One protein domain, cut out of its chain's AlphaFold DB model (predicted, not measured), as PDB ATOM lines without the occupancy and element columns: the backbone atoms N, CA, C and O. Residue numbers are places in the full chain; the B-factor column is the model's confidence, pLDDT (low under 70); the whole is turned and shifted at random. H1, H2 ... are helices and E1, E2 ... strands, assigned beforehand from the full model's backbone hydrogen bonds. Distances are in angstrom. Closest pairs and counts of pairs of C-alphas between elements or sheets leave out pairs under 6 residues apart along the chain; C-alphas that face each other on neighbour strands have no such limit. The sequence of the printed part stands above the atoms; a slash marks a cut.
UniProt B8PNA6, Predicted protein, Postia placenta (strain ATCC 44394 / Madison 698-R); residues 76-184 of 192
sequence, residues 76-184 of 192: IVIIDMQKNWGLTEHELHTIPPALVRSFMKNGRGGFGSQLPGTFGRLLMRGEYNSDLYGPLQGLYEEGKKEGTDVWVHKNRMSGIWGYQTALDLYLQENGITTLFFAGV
ATOM      1  N   ILE A  76      41.813  22.285 -50.508       94.25
ATOM      2  CA  ILE A  76      42.580  21.966 -49.303       94.25
ATOM      3  C   ILE A  76      42.220  22.996 -48.232       94.25
ATOM      4  O   ILE A  76      42.317  24.198 -48.461       94.25
ATOM      5  N   VAL A  77      41.822  22.527 -47.055       93.06
ATOM      6  CA  VAL A  77      41.509  23.366 -45.898       93.06
ATOM      7  C   VAL A  77      42.642  23.233 -44.886       93.06
ATOM      8  O   VAL A  77      42.812  22.181 -44.264       93.06
ATOM      9  N   ILE A  78      43.418  24.308 -44.725       92.00
ATOM     10  CA  ILE A  78      44.520  24.396 -43.761       92.00
ATOM     11  C   ILE A  78      44.003  24.995 -42.448       92.00
ATOM     12  O   ILE A  78      43.679  26.179 -42.372       92.00
ATOM     13  N   ILE A  79      43.921  24.172 -41.405       90.06
ATOM     14  CA  ILE A  79      43.292  24.513 -40.125       90.06
ATOM     15  C   ILE A  79      44.348  24.926 -39.093       90.06
ATOM     16  O   ILE A  79      45.274  24.173 -38.798       90.06
ATOM     17  N   ASP A  80      44.184  26.123 -38.523       87.31
ATOM     18  CA  ASP A  80      44.932  26.655 -37.368       87.31
ATOM     19  C   ASP A  80      46.467  26.537 -37.433       87.31
ATOM     20  O   ASP A  80      47.141  26.561 -36.408       87.31
ATOM     21  N   MET A  81      47.057  26.529 -38.632       89.94
ATOM     22  CA  MET A  81      48.520  26.567 -38.834       89.94
ATOM     23  C   MET A  81      49.129  27.969 -38.638       89.94
ATOM     24  O   MET A  81      50.164  28.312 -39.213       89.94
ATOM     25  N   GLN A  82      48.468  28.789 -37.832       87.56
ATOM     26  CA  GLN A  82      48.876  30.125 -37.417       87.56
ATOM     27  C   GLN A  82      49.766  30.048 -36.179       87.56
ATOM     28  O   GLN A  82      49.618  29.161 -35.341       87.56
ATOM     29  N   LYS A  83      50.688  31.003 -36.035       86.25
ATOM     30  CA  LYS A  83      51.558  31.107 -34.851       86.25
ATOM     31  C   LYS A  83      50.739  31.246 -33.564       86.25
ATOM     32  O   LYS A  83      51.204  30.848 -32.502       86.25
ATOM     33  N   ASN A  84      49.553  31.843 -33.672       84.19
ATOM     34  CA  ASN A  84      48.669  32.200 -32.577       84.19
ATOM     35  C   ASN A  84      47.263  32.552 -33.087       84.19
ATOM     36  O   ASN A  84      47.062  32.750 -34.280       84.19
ATOM     37  N   TRP A  85      46.307  32.733 -32.170       82.62
ATOM     38  CA  TRP A  85      44.978  33.262 -32.494       82.62
ATOM     39  C   TRP A  85      45.021  34.674 -33.097       82.62
ATOM     40  O   TRP A  85      45.891  35.475 -32.764       82.62
ATOM     41  N   GLY A  86      44.030  34.985 -33.937       86.81
ATOM     42  CA  GLY A  86      43.803  36.311 -34.514       86.81
ATOM     43  C   GLY A  86      42.452  36.892 -34.089       86.81
ATOM     44  O   GLY A  86      41.433  36.673 -34.752       86.81
ATOM     45  N   LEU A  87      42.451  37.659 -33.003       88.38
ATOM     46  CA  LEU A  87      41.304  38.366 -32.435       88.38
ATOM     47  C   LEU A  87      41.051  39.703 -33.140       88.38
ATOM     48  O   LEU A  87      41.961  40.354 -33.656       88.38
ATOM     49  N   THR A  88      39.794  40.126 -33.123       89.31
ATOM     50  CA  THR A  88      39.349  41.477 -33.484       89.31
ATOM     51  C   THR A  88      39.249  42.379 -32.255       89.31
ATOM     52  O   THR A  88      39.133  41.900 -31.128       89.31
ATOM     53  N   GLU A  89      39.205  43.699 -32.469       90.12
ATOM     54  CA  GLU A  89      38.908  44.666 -31.395       90.12
ATOM     55  C   GLU A  89      37.595  44.349 -30.679       90.12
ATOM     56  O   GLU A  89      37.507  44.425 -29.458       90.12
ATOM     57  N   HIS A  90      36.570  43.950 -31.434       88.88
ATOM     58  CA  HIS A  90      35.283  43.593 -30.855       88.88
ATOM     59  C   HIS A  90      35.398  42.371 -29.934       88.88
ATOM     60  O   HIS A  90      34.870  42.383 -28.823       88.88
ATOM     61  N   GLU A  91      36.131  41.339 -30.363       86.00
ATOM     62  CA  GLU A  91      36.322  40.128 -29.567       86.00
ATOM     63  C   GLU A  91      37.038  40.429 -28.245       86.00
ATOM     64  O   GLU A  91      36.604  39.896 -27.225       86.00
ATOM     65  N   LEU A  92      38.016  41.348 -28.210       86.62
ATOM     66  CA  LEU A  92      38.696  41.757 -26.967       86.62
ATOM     67  C   LEU A  92      37.728  42.169 -25.850       86.62
ATOM     68  O   LEU A  92      37.978  41.872 -24.683       86.62
ATOM     69  N   HIS A  93      36.610  42.811 -26.197       86.62
ATOM     70  CA  HIS A  93      35.600  43.250 -25.231       86.62
ATOM     71  C   HIS A  93      34.681  42.128 -24.734       86.62
ATOM     72  O   HIS A  93      33.983  42.301 -23.737       86.62
ATOM     73  N   THR A  94      34.671  40.987 -25.418       87.12
ATOM     74  CA  THR A  94      33.767  39.860 -25.142       87.12
ATOM     75  C   THR A  94      34.482  38.641 -24.559       87.12
ATOM     76  O   THR A  94      33.827  37.685 -24.143       87.12
ATOM     77  N   ILE A  95      35.820  38.662 -24.496       85.19
ATOM     78  CA  ILE A  95      36.607  37.562 -23.937       85.19
ATOM     79  C   ILE A  95      36.314  37.421 -22.433       85.19
ATOM     80  O   ILE A  95      36.409  38.401 -21.687       85.19
ATOM     81  N   PRO A  96      36.027  36.198 -21.944       85.56
ATOM     82  CA  PRO A  96      35.806  35.961 -20.524       85.56
ATOM     83  C   PRO A  96      36.994  36.433 -19.662       85.56
ATOM     84  O   PRO A  96      38.136  36.079 -19.967       85.56
ATOM     85  N   PRO A  97      36.769  37.140 -18.534       85.88
ATOM     86  CA  PRO A  97      37.850  37.664 -17.690       85.88
ATOM     87  C   PRO A  97      38.853  36.607 -17.208       85.88
ATOM     88  O   PRO A  97      40.041  36.894 -17.060       85.88
ATOM     89  N   ALA A  98      38.395  35.369 -16.992       86.00
ATOM     90  CA  ALA A  98      39.262  34.246 -16.638       86.00
ATOM     91  C   ALA A  98      40.288  33.947 -17.742       86.00
ATOM     92  O   ALA A  98      41.465  33.749 -17.448       86.00
ATOM     93  N   LEU A  99      39.856  33.977 -19.005       83.12
ATOM     94  CA  LEU A  99      40.727  33.768 -20.154       83.12
ATOM     95  C   LEU A  99      41.681  34.954 -20.338       83.12
ATOM     96  O   LEU A  99      42.869  34.733 -20.542       83.12
ATOM     97  N   VAL A 100      41.200  36.194 -20.171       84.12
ATOM     98  CA  VAL A 100      42.068  37.389 -20.176       84.12
ATOM     99  C   VAL A 100      43.200  37.232 -19.165       84.12
ATOM    100  O   VAL A 100      44.370  37.368 -19.519       84.12
ATOM    101  N   ARG A 101      42.870  36.872 -17.919       84.12
ATOM    102  CA  ARG A 101      43.846  36.728 -16.834       84.12
ATOM    103  C   ARG A 101      44.917  35.679 -17.135       84.12
ATOM    104  O   ARG A 101      46.075  35.909 -16.794       84.12
ATOM    105  N   SER A 102      44.561  34.571 -17.783       84.25
ATOM    106  CA  SER A 102      45.512  33.510 -18.148       84.25
ATOM    107  C   SER A 102      46.599  33.969 -19.127       84.25
ATOM    108  O   SER A 102      47.691  33.409 -19.123       84.25
ATOM    109  N   PHE A 103      46.334  35.004 -19.929       83.38
ATOM    110  CA  PHE A 103      47.288  35.564 -20.896       83.38
ATOM    111  C   PHE A 103      48.036  36.800 -20.371       83.38
ATOM    112  O   PHE A 103      48.887  37.356 -21.067       83.38
ATOM    113  N   MET A 104      47.765  37.235 -19.137       87.31
ATOM    114  CA  MET A 104      48.483  38.339 -18.498       87.31
ATOM    115  C   MET A 104      49.713  37.822 -17.749       87.31
ATOM    116  O   MET A 104      49.605  37.088 -16.765       87.31
ATOM    117  N   LYS A 105      50.905  38.279 -18.138       80.50
ATOM    118  CA  LYS A 105      52.138  37.964 -17.410       80.50
ATOM    119  C   LYS A 105      52.270  38.901 -16.208       80.50
ATOM    120  O   LYS A 105      52.373  40.114 -16.370       80.50
ATOM    121  N   ASN A 106      52.272  38.348 -14.993       83.56
ATOM    122  CA  ASN A 106      52.351  39.111 -13.735       83.56
ATOM    123  C   ASN A 106      51.262  40.198 -13.595       83.56
ATOM    124  O   ASN A 106      51.514  41.267 -13.042       83.56
ATOM    125  N   GLY A 107      50.061  39.955 -14.134       78.75
ATOM    126  CA  GLY A 107      48.951  40.915 -14.072       78.75
ATOM    127  C   GLY A 107      49.123  42.154 -14.961       78.75
ATOM    128  O   GLY A 107      48.415  43.139 -14.768       78.75
ATOM    129  N   ARG A 108      50.044  42.125 -15.932       79.56
ATOM    130  CA  ARG A 108      50.218  43.164 -16.959       79.56
ATOM    131  C   ARG A 108      50.204  42.540 -18.358       79.56
ATOM    132  O   ARG A 108      50.490  41.354 -18.518       79.56
ATOM    133  N   GLY A 109      49.899  43.350 -19.371       83.25
ATOM    134  CA  GLY A 109      49.762  42.879 -20.753       83.25
ATOM    135  C   GLY A 109      48.473  42.081 -20.966       83.25
ATOM    136  O   GLY A 109      47.475  42.358 -20.308       83.25
ATOM    137  N   GLY A 110      48.505  41.105 -21.876       86.50
ATOM    138  CA  GLY A 110      47.356  40.273 -22.250       86.50
ATOM    139  C   GLY A 110      46.945  40.446 -23.713       86.50
ATOM    140  O   GLY A 110      47.673  41.061 -24.498       86.50
ATOM    141  N   PHE A 111      45.789  39.893 -24.086       90.12
ATOM    142  CA  PHE A 111      45.247  40.021 -25.443       90.12
ATOM    143  C   PHE A 111      45.251  41.483 -25.914       90.12
ATOM    144  O   PHE A 111      44.896  42.388 -25.158       90.12
ATOM    145  N   GLY A 112      45.695  41.724 -27.146       90.06
ATOM    146  CA  GLY A 112      45.737  43.058 -27.745       90.06
ATOM    147  C   GLY A 112      46.844  43.985 -27.238       90.06
ATOM    148  O   GLY A 112      46.989  45.085 -27.776       90.06
ATOM    149  N   SER A 113      47.642  43.580 -26.244       92.25
ATOM    150  CA  SER A 113      48.775  44.382 -25.768       92.25
ATOM    151  C   SER A 113      49.946  44.369 -26.755       92.25
ATOM    152  O   SER A 113      50.197  43.365 -27.421       92.25
ATOM    153  N   GLN A 114      50.675  45.485 -26.848       93.62
ATOM    154  CA  GLN A 114      51.853  45.594 -27.709       93.62
ATOM    155  C   GLN A 114      52.973  44.670 -27.213       93.62
ATOM    156  O   GLN A 114      53.447  44.810 -26.082       93.62
ATOM    157  N   LEU A 115      53.419  43.753 -28.072       90.75
ATOM    158  CA  LEU A 115      54.589  42.918 -27.814       90.75
ATOM    159  C   LEU A 115      55.888  43.677 -28.138       90.75
ATOM    160  O   LEU A 115      55.870  44.611 -28.949       90.75
ATOM    161  N   PRO A 116      57.024  43.288 -27.527       90.25
ATOM    162  CA  PRO A 116      58.324  43.894 -27.812       90.25
ATOM    163  C   PRO A 116      58.722  43.792 -29.290       90.25
ATOM    164  O   PRO A 116      58.318  42.868 -29.989       90.25
ATOM    165  N   GLY A 117      59.582  44.700 -29.755       90.88
ATOM    166  CA  GLY A 117      60.117  44.656 -31.118       90.88
ATOM    167  C   GLY A 117      59.030  44.791 -32.188       90.88
ATOM    168  O   GLY A 117      58.141  45.629 -32.076       90.88
ATOM    169  N   THR A 118      59.114  43.967 -33.232       90.19
ATOM    170  CA  THR A 118      58.216  43.995 -34.400       90.19
ATOM    171  C   THR A 118      57.100  42.949 -34.335       90.19
ATOM    172  O   THR A 118      56.432  42.700 -35.332       90.19
ATOM    173  N   PHE A 119      56.881  42.321 -33.174       89.94
ATOM    174  CA  PHE A 119      55.892  41.244 -33.036       89.94
ATOM    175  C   PHE A 119      54.435  41.720 -33.110       89.94
ATOM    176  O   PHE A 119      53.545  40.887 -33.290       89.94
ATOM    177  N   GLY A 120      54.184  43.027 -32.986       92.88
ATOM    178  CA  GLY A 120      52.835  43.581 -33.069       92.88
ATOM    179  C   GLY A 120      52.007  43.366 -31.803       92.88
ATOM    180  O   GLY A 120      52.541  43.080 -30.727       92.88
ATOM    181  N   ARG A 121      50.689  43.513 -31.912       94.06
ATOM    182  CA  ARG A 121      49.762  43.310 -30.786       94.06
ATOM    183  C   ARG A 121      49.435  41.836 -30.579       94.06
ATOM    184  O   ARG A 121      49.113  41.116 -31.520       94.06
ATOM    185  N   LEU A 122      49.510  41.383 -29.330       90.94
ATOM    186  CA  LEU A 122      49.361  39.979 -28.954       90.94
ATOM    187  C   LEU A 122      47.997  39.414 -29.385       90.94
ATOM    188  O   LEU A 122      46.960  39.871 -28.906       90.94
ATOM    189  N   LEU A 123      48.030  38.373 -30.219       88.88
ATOM    190  CA  LEU A 123      46.880  37.614 -30.710       88.88
ATOM    191  C   LEU A 123      45.863  38.440 -31.516       88.88
ATOM    192  O   LEU A 123      44.681  38.121 -31.480       88.88
ATOM    193  N   MET A 124      46.279  39.505 -32.208       92.50
ATOM    194  CA  MET A 124      45.378  40.342 -33.020       92.50
ATOM    195  C   MET A 124      45.524  40.047 -34.509       92.50
ATOM    196  O   MET A 124      46.634  39.834 -34.988       92.50
ATOM    197  N   ARG A 125      44.411  40.066 -35.254       91.62
ATOM    198  CA  ARG A 125      44.416  39.834 -36.710       91.62
ATOM    199  C   ARG A 125      45.320  40.828 -37.433       91.62
ATOM    200  O   ARG A 125      45.251  42.026 -37.175       91.62
ATOM    201  N   GLY A 126      46.088  40.321 -38.395       89.50
ATOM    202  CA  GLY A 126      46.977  41.131 -39.229       89.50
ATOM    203  C   GLY A 126      48.284  41.529 -38.543       89.50
ATOM    204  O   GLY A 126      49.091  42.228 -39.146       89.50
ATOM    205  N   GLU A 127      48.506  41.088 -37.303       93.25
ATOM    206  CA  GLU A 127      49.786  41.252 -36.623       93.25
ATOM    207  C   GLU A 127      50.688  40.051 -36.894       93.25
ATOM    208  O   GLU A 127      50.220  38.911 -36.927       93.25
ATOM    209  N   TYR A 128      52.000  40.289 -36.955       91.06
ATOM    210  CA  TYR A 128      52.998  39.260 -37.275       91.06
ATOM    211  C   TYR A 128      52.892  38.001 -36.405       91.06
ATOM    212  O   TYR A 128      53.165  36.879 -36.846       91.06
ATOM    213  N   ASN A 129      52.528  38.175 -35.132       90.06
ATOM    214  CA  ASN A 129      52.390  37.059 -34.210       90.06
ATOM    215  C   ASN A 129      51.159  36.185 -34.490       90.06
ATOM    216  O   ASN A 129      51.140  35.106 -33.922       90.06
ATOM    217  N   SER A 130      50.218  36.603 -35.345       90.94
ATOM    218  CA  SER A 130      49.002  35.875 -35.763       90.94
ATOM    219  C   SER A 130      49.074  35.279 -37.179       90.94
ATOM    220  O   SER A 130      48.146  34.597 -37.605       90.94
ATOM    221  N   ASP A 131      50.169  35.520 -37.903       92.75
ATOM    222  CA  ASP A 131      50.390  34.979 -39.248       92.75
ATOM    223  C   ASP A 131      50.449  33.446 -39.266       92.75
ATOM    224  O   ASP A 131      50.707  32.795 -38.243       92.75
ATOM    225  N   LEU A 132      50.330  32.871 -40.467       92.44
ATOM    226  CA  LEU A 132      50.670  31.472 -40.703       92.44
ATOM    227  C   LEU A 132      52.129  31.182 -40.335       92.44
ATOM    228  O   LEU A 132      53.020  32.040 -40.329       92.44
ATOM    229  N   TYR A 133      52.378  29.923 -40.003       89.94
ATOM    230  CA  TYR A 133      53.708  29.446 -39.692       89.94
ATOM    231  C   TYR A 133      54.629  29.512 -40.919       89.94
ATOM    232  O   TYR A 133      54.363  28.888 -41.947       89.94
ATOM    233  N   GLY A 134      55.759  30.209 -40.759       87.69
ATOM    234  CA  GLY A 134      56.933  30.154 -41.635       87.69
ATOM    235  C   GLY A 134      56.602  30.119 -43.135       87.69
ATOM    236  O   GLY A 134      56.130  31.124 -43.663       87.69
ATOM    237  N   PRO A 135      56.854  28.990 -43.827       89.56
ATOM    238  CA  PRO A 135      56.686  28.884 -45.278       89.56
ATOM    239  C   PRO A 135      55.231  29.028 -45.746       89.56
ATOM    240  O   PRO A 135      55.002  29.449 -46.875       89.56
ATOM    241  N   LEU A 136      54.246  28.718 -44.896       93.38
ATOM    242  CA  LEU A 136      52.835  28.785 -45.279       93.38
ATOM    243  C   LEU A 136      52.351  30.224 -45.470       93.38
ATOM    244  O   LEU A 136      51.469  30.454 -46.287       93.38
ATOM    245  N   GLN A 137      52.936  31.193 -44.757       94.38
ATOM    246  CA  GLN A 137      52.549  32.597 -44.899       94.38
ATOM    247  C   GLN A 137      52.881  33.132 -46.297       94.38
ATOM    248  O   GLN A 137      52.038  33.766 -46.921       94.38
ATOM    249  N   GLY A 138      54.083  32.834 -46.805       94.12
ATOM    250  CA  GLY A 138      54.493  33.251 -48.149       94.12
ATOM    251  C   GLY A 138      53.650  32.594 -49.241       94.12
ATOM    252  O   GLY A 138      53.156  33.289 -50.123       94.12
ATOM    253  N   LEU A 139      53.409  31.282 -49.124       95.06
ATOM    254  CA  LEU A 139      52.553  30.546 -50.060       95.06
ATOM    255  C   LEU A 139      51.125  31.105 -50.084       95.06
ATOM    256  O   LEU A 139      50.595  31.353 -51.160       95.06
ATOM    257  N   TYR A 140      50.546  31.392 -48.915       95.56
ATOM    258  CA  TYR A 140      49.235  32.034 -48.837       95.56
ATOM    259  C   TYR A 140      49.233  33.424 -49.488       95.56
ATOM    260  O   TYR A 140      48.283  33.786 -50.170       95.56
ATOM    261  N   GLU A 141      50.271  34.237 -49.289       95.31
ATOM    262  CA  GLU A 141      50.339  35.565 -49.907       95.31
ATOM    263  C   GLU A 141      50.453  35.508 -51.434       95.31
ATOM    264  O   GLU A 141      49.923  36.391 -52.113       95.31
ATOM    265  N   GLU A 142      51.137  34.500 -51.972       96.00
ATOM    266  CA  GLU A 142      51.193  34.209 -53.406       96.00
ATOM    267  C   GLU A 142      49.825  33.743 -53.914       96.00
ATOM    268  O   GLU A 142      49.244  34.401 -54.781       96.00
ATOM    269  N   GLY A 143      49.245  32.712 -53.295       96.25
ATOM    270  CA  GLY A 143      47.938  32.179 -53.678       96.25
ATOM    271  C   GLY A 143      46.811  33.207 -53.550       96.25
ATOM    272  O   GLY A 143      45.948  33.324 -54.418       96.25
ATOM    273  N   LYS A 144      46.856  34.068 -52.532       96.06
ATOM    274  CA  LYS A 144      45.913  35.184 -52.377       96.06
ATOM    275  C   LYS A 144      46.003  36.171 -53.541       96.06
ATOM    276  O   LYS A 144      44.974  36.679 -53.983       96.06
ATOM    277  N   LYS A 145      47.212  36.488 -54.025       96.81
ATOM    278  CA  LYS A 145      47.398  37.380 -55.188       96.81
ATOM    279  C   LYS A 145      46.885  36.733 -56.472       96.81
ATOM    280  O   LYS A 145      46.370  37.441 -57.330       96.81
ATOM    281  N   GLU A 146      47.012  35.415 -56.581       96.81
ATOM    282  CA  GLU A 146      46.501  34.622 -57.704       96.81
ATOM    283  C   GLU A 146      44.991  34.343 -57.611       96.81
ATOM    284  O   GLU A 146      44.384  33.914 -58.589       96.81
ATOM    285  N   GLY A 147      44.369  34.617 -56.459       94.62
ATOM    286  CA  GLY A 147      42.958  34.329 -56.200       94.62
ATOM    287  C   GLY A 147      42.667  32.848 -55.944       94.62
ATOM    288  O   GLY A 147      41.511  32.441 -56.017       94.62
ATOM    289  N   THR A 148      43.694  32.046 -55.663       94.12
ATOM    290  CA  THR A 148      43.593  30.604 -55.392       94.12
ATOM    291  C   THR A 148      43.423  30.297 -53.906       94.12
ATOM    292  O   THR A 148      42.765  29.314 -53.568       94.12
ATOM    293  N   ASP A 149      43.920  31.176 -53.028       95.75
ATOM    294  CA  ASP A 149      43.843  31.006 -51.577       95.75
ATOM    295  C   ASP A 149      42.978  32.075 -50.903       95.75
ATOM    296  O   ASP A 149      43.087  33.277 -51.167       95.75
ATOM    297  N   VAL A 150      42.152  31.635 -49.952       93.88
ATOM    298  CA  VAL A 150      41.232  32.493 -49.199       93.88
ATOM    299  C   VAL A 150      41.394  32.259 -47.704       93.88
ATOM    300  O   VAL A 150      41.384  31.128 -47.222       93.88
ATOM    301  N   TRP A 151      41.509  33.351 -46.945       92.00
ATOM    302  CA  TRP A 151      41.578  33.287 -45.490       92.00
ATOM    303  C   TRP A 151      40.192  33.372 -44.874       92.00
ATOM    304  O   TRP A 151      39.529  34.409 -44.933       92.00
ATOM    305  N   VAL A 152      39.788  32.295 -44.206       89.81
ATOM    306  CA  VAL A 152      38.519  32.239 -43.487       89.81
ATOM    307  C   VAL A 152      38.772  32.335 -41.989       89.81
ATOM    308  O   VAL A 152      39.397  31.471 -41.379       89.81
ATOM    309  N   HIS A 153      38.265  33.398 -41.369       84.69
ATOM    310  CA  HIS A 153      38.316  33.531 -39.918       84.69
ATOM    311  C   HIS A 153      37.222  32.686 -39.265       84.69
ATOM    312  O   HIS A 153      36.039  32.868 -39.554       84.69
ATOM    313  N   LYS A 154      37.605  31.822 -38.323       76.00
ATOM    314  CA  LYS A 154      36.662  31.112 -37.452       76.00
ATOM    315  C   LYS A 154      36.608  31.745 -36.066       76.00
ATOM    316  O   LYS A 154      37.610  32.219 -35.543       76.00
ATOM    317  N   ASN A 155      35.424  31.720 -35.466       70.25
ATOM    318  CA  ASN A 155      35.137  32.237 -34.123       70.25
ATOM    319  C   ASN A 155      34.762  31.122 -33.124       70.25
ATOM    320  O   ASN A 155      34.327  31.399 -32.003       70.25
ATOM    321  N   ARG A 156      34.884  29.856 -33.539       71.69
ATOM    322  CA  ARG A 156      34.629  28.639 -32.757       71.69
ATOM    323  C   ARG A 156      35.679  27.576 -33.092       71.69
ATOM    324  O   ARG A 156      36.529  27.786 -33.958       71.69
ATOM    325  N   MET A 157      35.644  26.460 -32.362       68.56
ATOM    326  CA  MET A 157      36.584  25.353 -32.557       68.56
ATOM    327  C   MET A 157      36.454  24.749 -33.961       68.56
ATOM    328  O   MET A 157      37.441  24.757 -34.692       68.56
ATOM    329  N   SER A 158      35.240  24.353 -34.359       72.69
ATOM    330  CA  SER A 158      34.937  23.929 -35.733       72.69
ATOM    331  C   SER A 158      34.730  25.133 -36.659       72.69
ATOM    332  O   SER A 158      34.147  26.142 -36.257       72.69
ATOM    333  N   GLY A 159      35.206  25.029 -37.904       70.94
ATOM    334  CA  GLY A 159      34.969  26.014 -38.970       70.94
ATOM    335  C   GLY A 159      33.608  25.868 -39.669       70.94
ATOM    336  O   GLY A 159      33.171  26.792 -40.355       70.94
ATOM    337  N   ILE A 160      32.919  24.741 -39.460       75.50
ATOM    338  CA  ILE A 160      31.638  24.373 -40.094       75.50
ATOM    339  C   ILE A 160      30.601  24.080 -38.989       75.50
ATOM    340  O   ILE A 160      29.776  23.183 -39.064       75.50
ATOM    341  N   TRP A 161      30.660  24.841 -37.894       69.38
ATOM    342  CA  TRP A 161      29.882  24.571 -36.679       69.38
ATOM    343  C   TRP A 161      28.375  24.867 -36.792       69.38
ATOM    344  O   TRP A 161      27.635  24.642 -35.835       69.38
ATOM    345  N   GLY A 162      27.910  25.398 -37.921       68.88
ATOM    346  CA  GLY A 162      26.510  25.729 -38.151       68.88
ATOM    347  C   GLY A 162      26.250  26.161 -39.590       68.88
ATOM    348  O   GLY A 162      27.173  26.257 -40.396       68.88
ATOM    349  N   TYR A 163      24.988  26.443 -39.898       67.62
ATOM    350  CA  TYR A 163      24.602  26.982 -41.199       67.62
ATOM    351  C   TYR A 163      25.172  28.388 -41.387       67.62
ATOM    352  O   TYR A 163      25.124  29.204 -40.463       67.62
ATOM    353  N   GLN A 164      25.659  28.677 -42.596       79.62
ATOM    354  CA  GLN A 164      26.128  30.005 -42.994       79.62
ATOM    355  C   GLN A 164      27.366  30.496 -42.225       79.62
ATOM    356  O   GLN A 164      27.539  31.700 -42.013       79.62
ATOM    357  N   THR A 165      28.267  29.592 -41.817       84.19
ATOM    358  CA  THR A 165      29.627  30.040 -41.485       84.19
ATOM    359  C   THR A 165      30.300  30.597 -42.738       84.19
ATOM    360  O   THR A 165      29.935  30.265 -43.864       84.19
ATOM    361  N   ALA A 166      31.317  31.440 -42.557       87.75
ATOM    362  CA  ALA A 166      32.050  32.001 -43.689       87.75
ATOM    363  C   ALA A 166      32.659  30.910 -44.596       87.75
ATOM    364  O   ALA A 166      32.710  31.092 -45.807       87.75
ATOM    365  N   LEU A 167      33.073  29.771 -44.020       89.62
ATOM    366  CA  LEU A 167      33.558  28.630 -44.797       89.62
ATOM    367  C   LEU A 167      32.413  27.941 -45.546       89.62
ATOM    368  O   LEU A 167      32.545  27.706 -46.736       89.62
ATOM    369  N   ASP A 168      31.292  27.659 -44.876       88.88
ATOM    370  CA  ASP A 168      30.117  27.025 -45.493       88.88
ATOM    371  C   ASP A 168      29.617  27.818 -46.711       88.88
ATOM    372  O   ASP A 168      29.484  27.268 -47.802       88.88
ATOM    373  N   LEU A 169      29.452  29.136 -46.559       90.56
ATOM    374  CA  LEU A 169      29.045  30.020 -47.655       90.56
ATOM    375  C   LEU A 169      30.044  29.987 -48.814       90.56
ATOM    376  O   LEU A 169      29.642  29.817 -49.961       90.56
ATOM    377  N   TYR A 170      31.343  30.077 -48.517       92.75
ATOM    378  CA  TYR A 170      32.378  30.048 -49.547       92.75
ATOM    379  C   TYR A 170      32.366  28.736 -50.344       92.75
ATOM    380  O   TYR A 170      32.466  28.749 -51.571       92.75
ATOM    381  N   LEU A 171      32.229  27.597 -49.659       92.94
ATOM    382  CA  LEU A 171      32.187  26.284 -50.300       92.94
ATOM    383  C   LEU A 171      30.952  26.131 -51.195       92.94
ATOM    384  O   LEU A 171      31.078  25.651 -52.323       92.94
ATOM    385  N   GLN A 172      29.785  26.580 -50.722       91.94
ATOM    386  CA  GLN A 172      28.537  26.547 -51.488       91.94
ATOM    387  C   GLN A 172      28.603  27.445 -52.729       91.94
ATOM    388  O   GLN A 172      28.270  26.996 -53.825       91.94
ATOM    389  N   GLU A 173      29.072  28.687 -52.579       94.25
ATOM    390  CA  GLU A 173      29.186  29.656 -53.678       94.25
ATOM    391  C   GLU A 173      30.134  29.180 -54.787       94.25
ATOM    392  O   GLU A 173      29.878  29.431 -55.963       94.25
ATOM    393  N   ASN A 174      31.195  28.451 -54.427       94.94
ATOM    394  CA  ASN A 174      32.190  27.941 -55.373       94.94
ATOM    395  C   ASN A 174      31.931  26.491 -55.823       94.94
ATOM    396  O   ASN A 174      32.710  25.945 -56.600       94.94
ATOM    397  N   GLY A 175      30.855  25.848 -55.355       94.38
ATOM    398  CA  GLY A 175      30.517  24.472 -55.734       94.38
ATOM    399  C   GLY A 175      31.564  23.431 -55.315       94.38
ATOM    400  O   GLY A 175      31.735  22.418 -56.000       94.38
ATOM    401  N   ILE A 176      32.275  23.678 -54.212       95.06
ATOM    402  CA  ILE A 176      33.300  22.775 -53.679       95.06
ATOM    403  C   ILE A 176      32.613  21.676 -52.867       95.06
ATOM    404  O   ILE A 176      31.914  21.950 -51.894       95.06
ATOM    405  N   THR A 177      32.840  20.421 -53.250       92.38
ATOM    406  CA  THR A 177      32.187  19.246 -52.646       92.38
ATOM    407  C   THR A 177      33.172  18.259 -52.029       92.38
ATOM    408  O   THR A 177      32.761  17.354 -51.311       92.38
ATOM    409  N   THR A 178      34.470  18.424 -52.294       93.25
ATOM    410  CA  THR A 178      35.524  17.537 -51.794       93.25
ATOM    411  C   THR A 178      36.571  18.351 -51.045       93.25
ATOM    412  O   THR A 178      37.155  19.283 -51.595       93.25
ATOM    413  N   LEU A 179      36.834  17.994 -49.788       93.50
ATOM    414  CA  LEU A 179      37.774  18.714 -48.932       93.50
ATOM    415  C   LEU A 179      38.906  17.805 -48.472       93.50
ATOM    416  O   LEU A 179      38.679  16.699 -47.985       93.50
ATOM    417  N   PHE A 180      40.128  18.315 -48.577       92.31
ATOM    418  CA  PHE A 180      41.311  17.732 -47.963       92.31
ATOM    419  C   PHE A 180      41.676  18.566 -46.746       92.31
ATOM    420  O   PHE A 180      42.000  19.743 -46.872       92.31
ATOM    421  N   PHE A 181      41.628  17.966 -45.565       90.75
ATOM    422  CA  PHE A 181      41.954  18.666 -44.331       90.75
ATOM    423  C   PHE A 181      43.410  18.436 -43.945       90.75
ATOM    424  O   PHE A 181      43.892  17.304 -43.935       90.75
ATOM    425  N   ALA A 182      44.090  19.513 -43.573       90.31
ATOM    426  CA  ALA A 182      45.389  19.470 -42.924       90.31
ATOM    427  C   ALA A 182      45.453  20.553 -41.848       90.31
ATOM    428  O   ALA A 182      44.747  21.555 -41.928       90.31
ATOM    429  N   GLY A 183      46.305  20.370 -40.844       88.62
ATOM    430  CA  GLY A 183      46.515  21.372 -39.805       88.62
ATOM    431  C   GLY A 183      46.506  20.802 -38.396       88.62
ATOM    432  O   GLY A 183      46.770  19.618 -38.185       88.62
ATOM    433  N   VAL A 184      46.217  21.670 -37.432       83.44
ATOM    434  CA  VAL A 184      46.225  21.372 -35.995       83.44
ATOM    435  C   VAL A 184      44.957  21.930 -35.335       83.44
ATOM    436  O   VAL A 184      44.291  22.775 -35.904       83.44
TER     437      VAL A 184
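This is residues 76 to 184 of the 192 residues of the protein "Predicted protein" of Postia placenta (strain ATCC 44394 / Madison 698-R) (UniProt B8PNA6). What shape is it? It has little regular structure: an elongated, loop-rich body, with parallel strands E1 and E2 and helices H3 and H4 toward one end, H1 and H2 toward the other. How is it made up? The printed part has 109 residues, 40 in named elements, mixed, ordered E1 H1 H2 H3 H4 E2. It is only just compact, close to loose, with a radius of gyration of the C-alphas of 15.7 A, spanning 49 by 31 by 22 A.

Where do strands lie? E1 is residues 76 to 79, from C-alpha 76 at (42.580, 21.966, -49.303). E2, residues 178 to 183, 16.7 A, ends at C-alpha 183, (46.515, 21.372, -39.805). And helices? H1 is residues 89 to 92, H2 97 to 102, H3 135 to 146, 17.1 A, and H4 166 to 173.

How do strands pair? N 77 and O 180 are within hydrogen-bond range, 2.8 A. E1, the helices and E2 form a strand-helix-strand unit, parallel neighbours with helices between. Do helices meet? No helix touches another. Every O i to N i+4 pair is within range in H2, H3 and H4; H1 is too short.

Which links are long? H2 to H3 and H3 to H4 are long. Any cut or low confidence? The printed part has no cut; pLDDT is under 70 at residues 157 and 161 to 163.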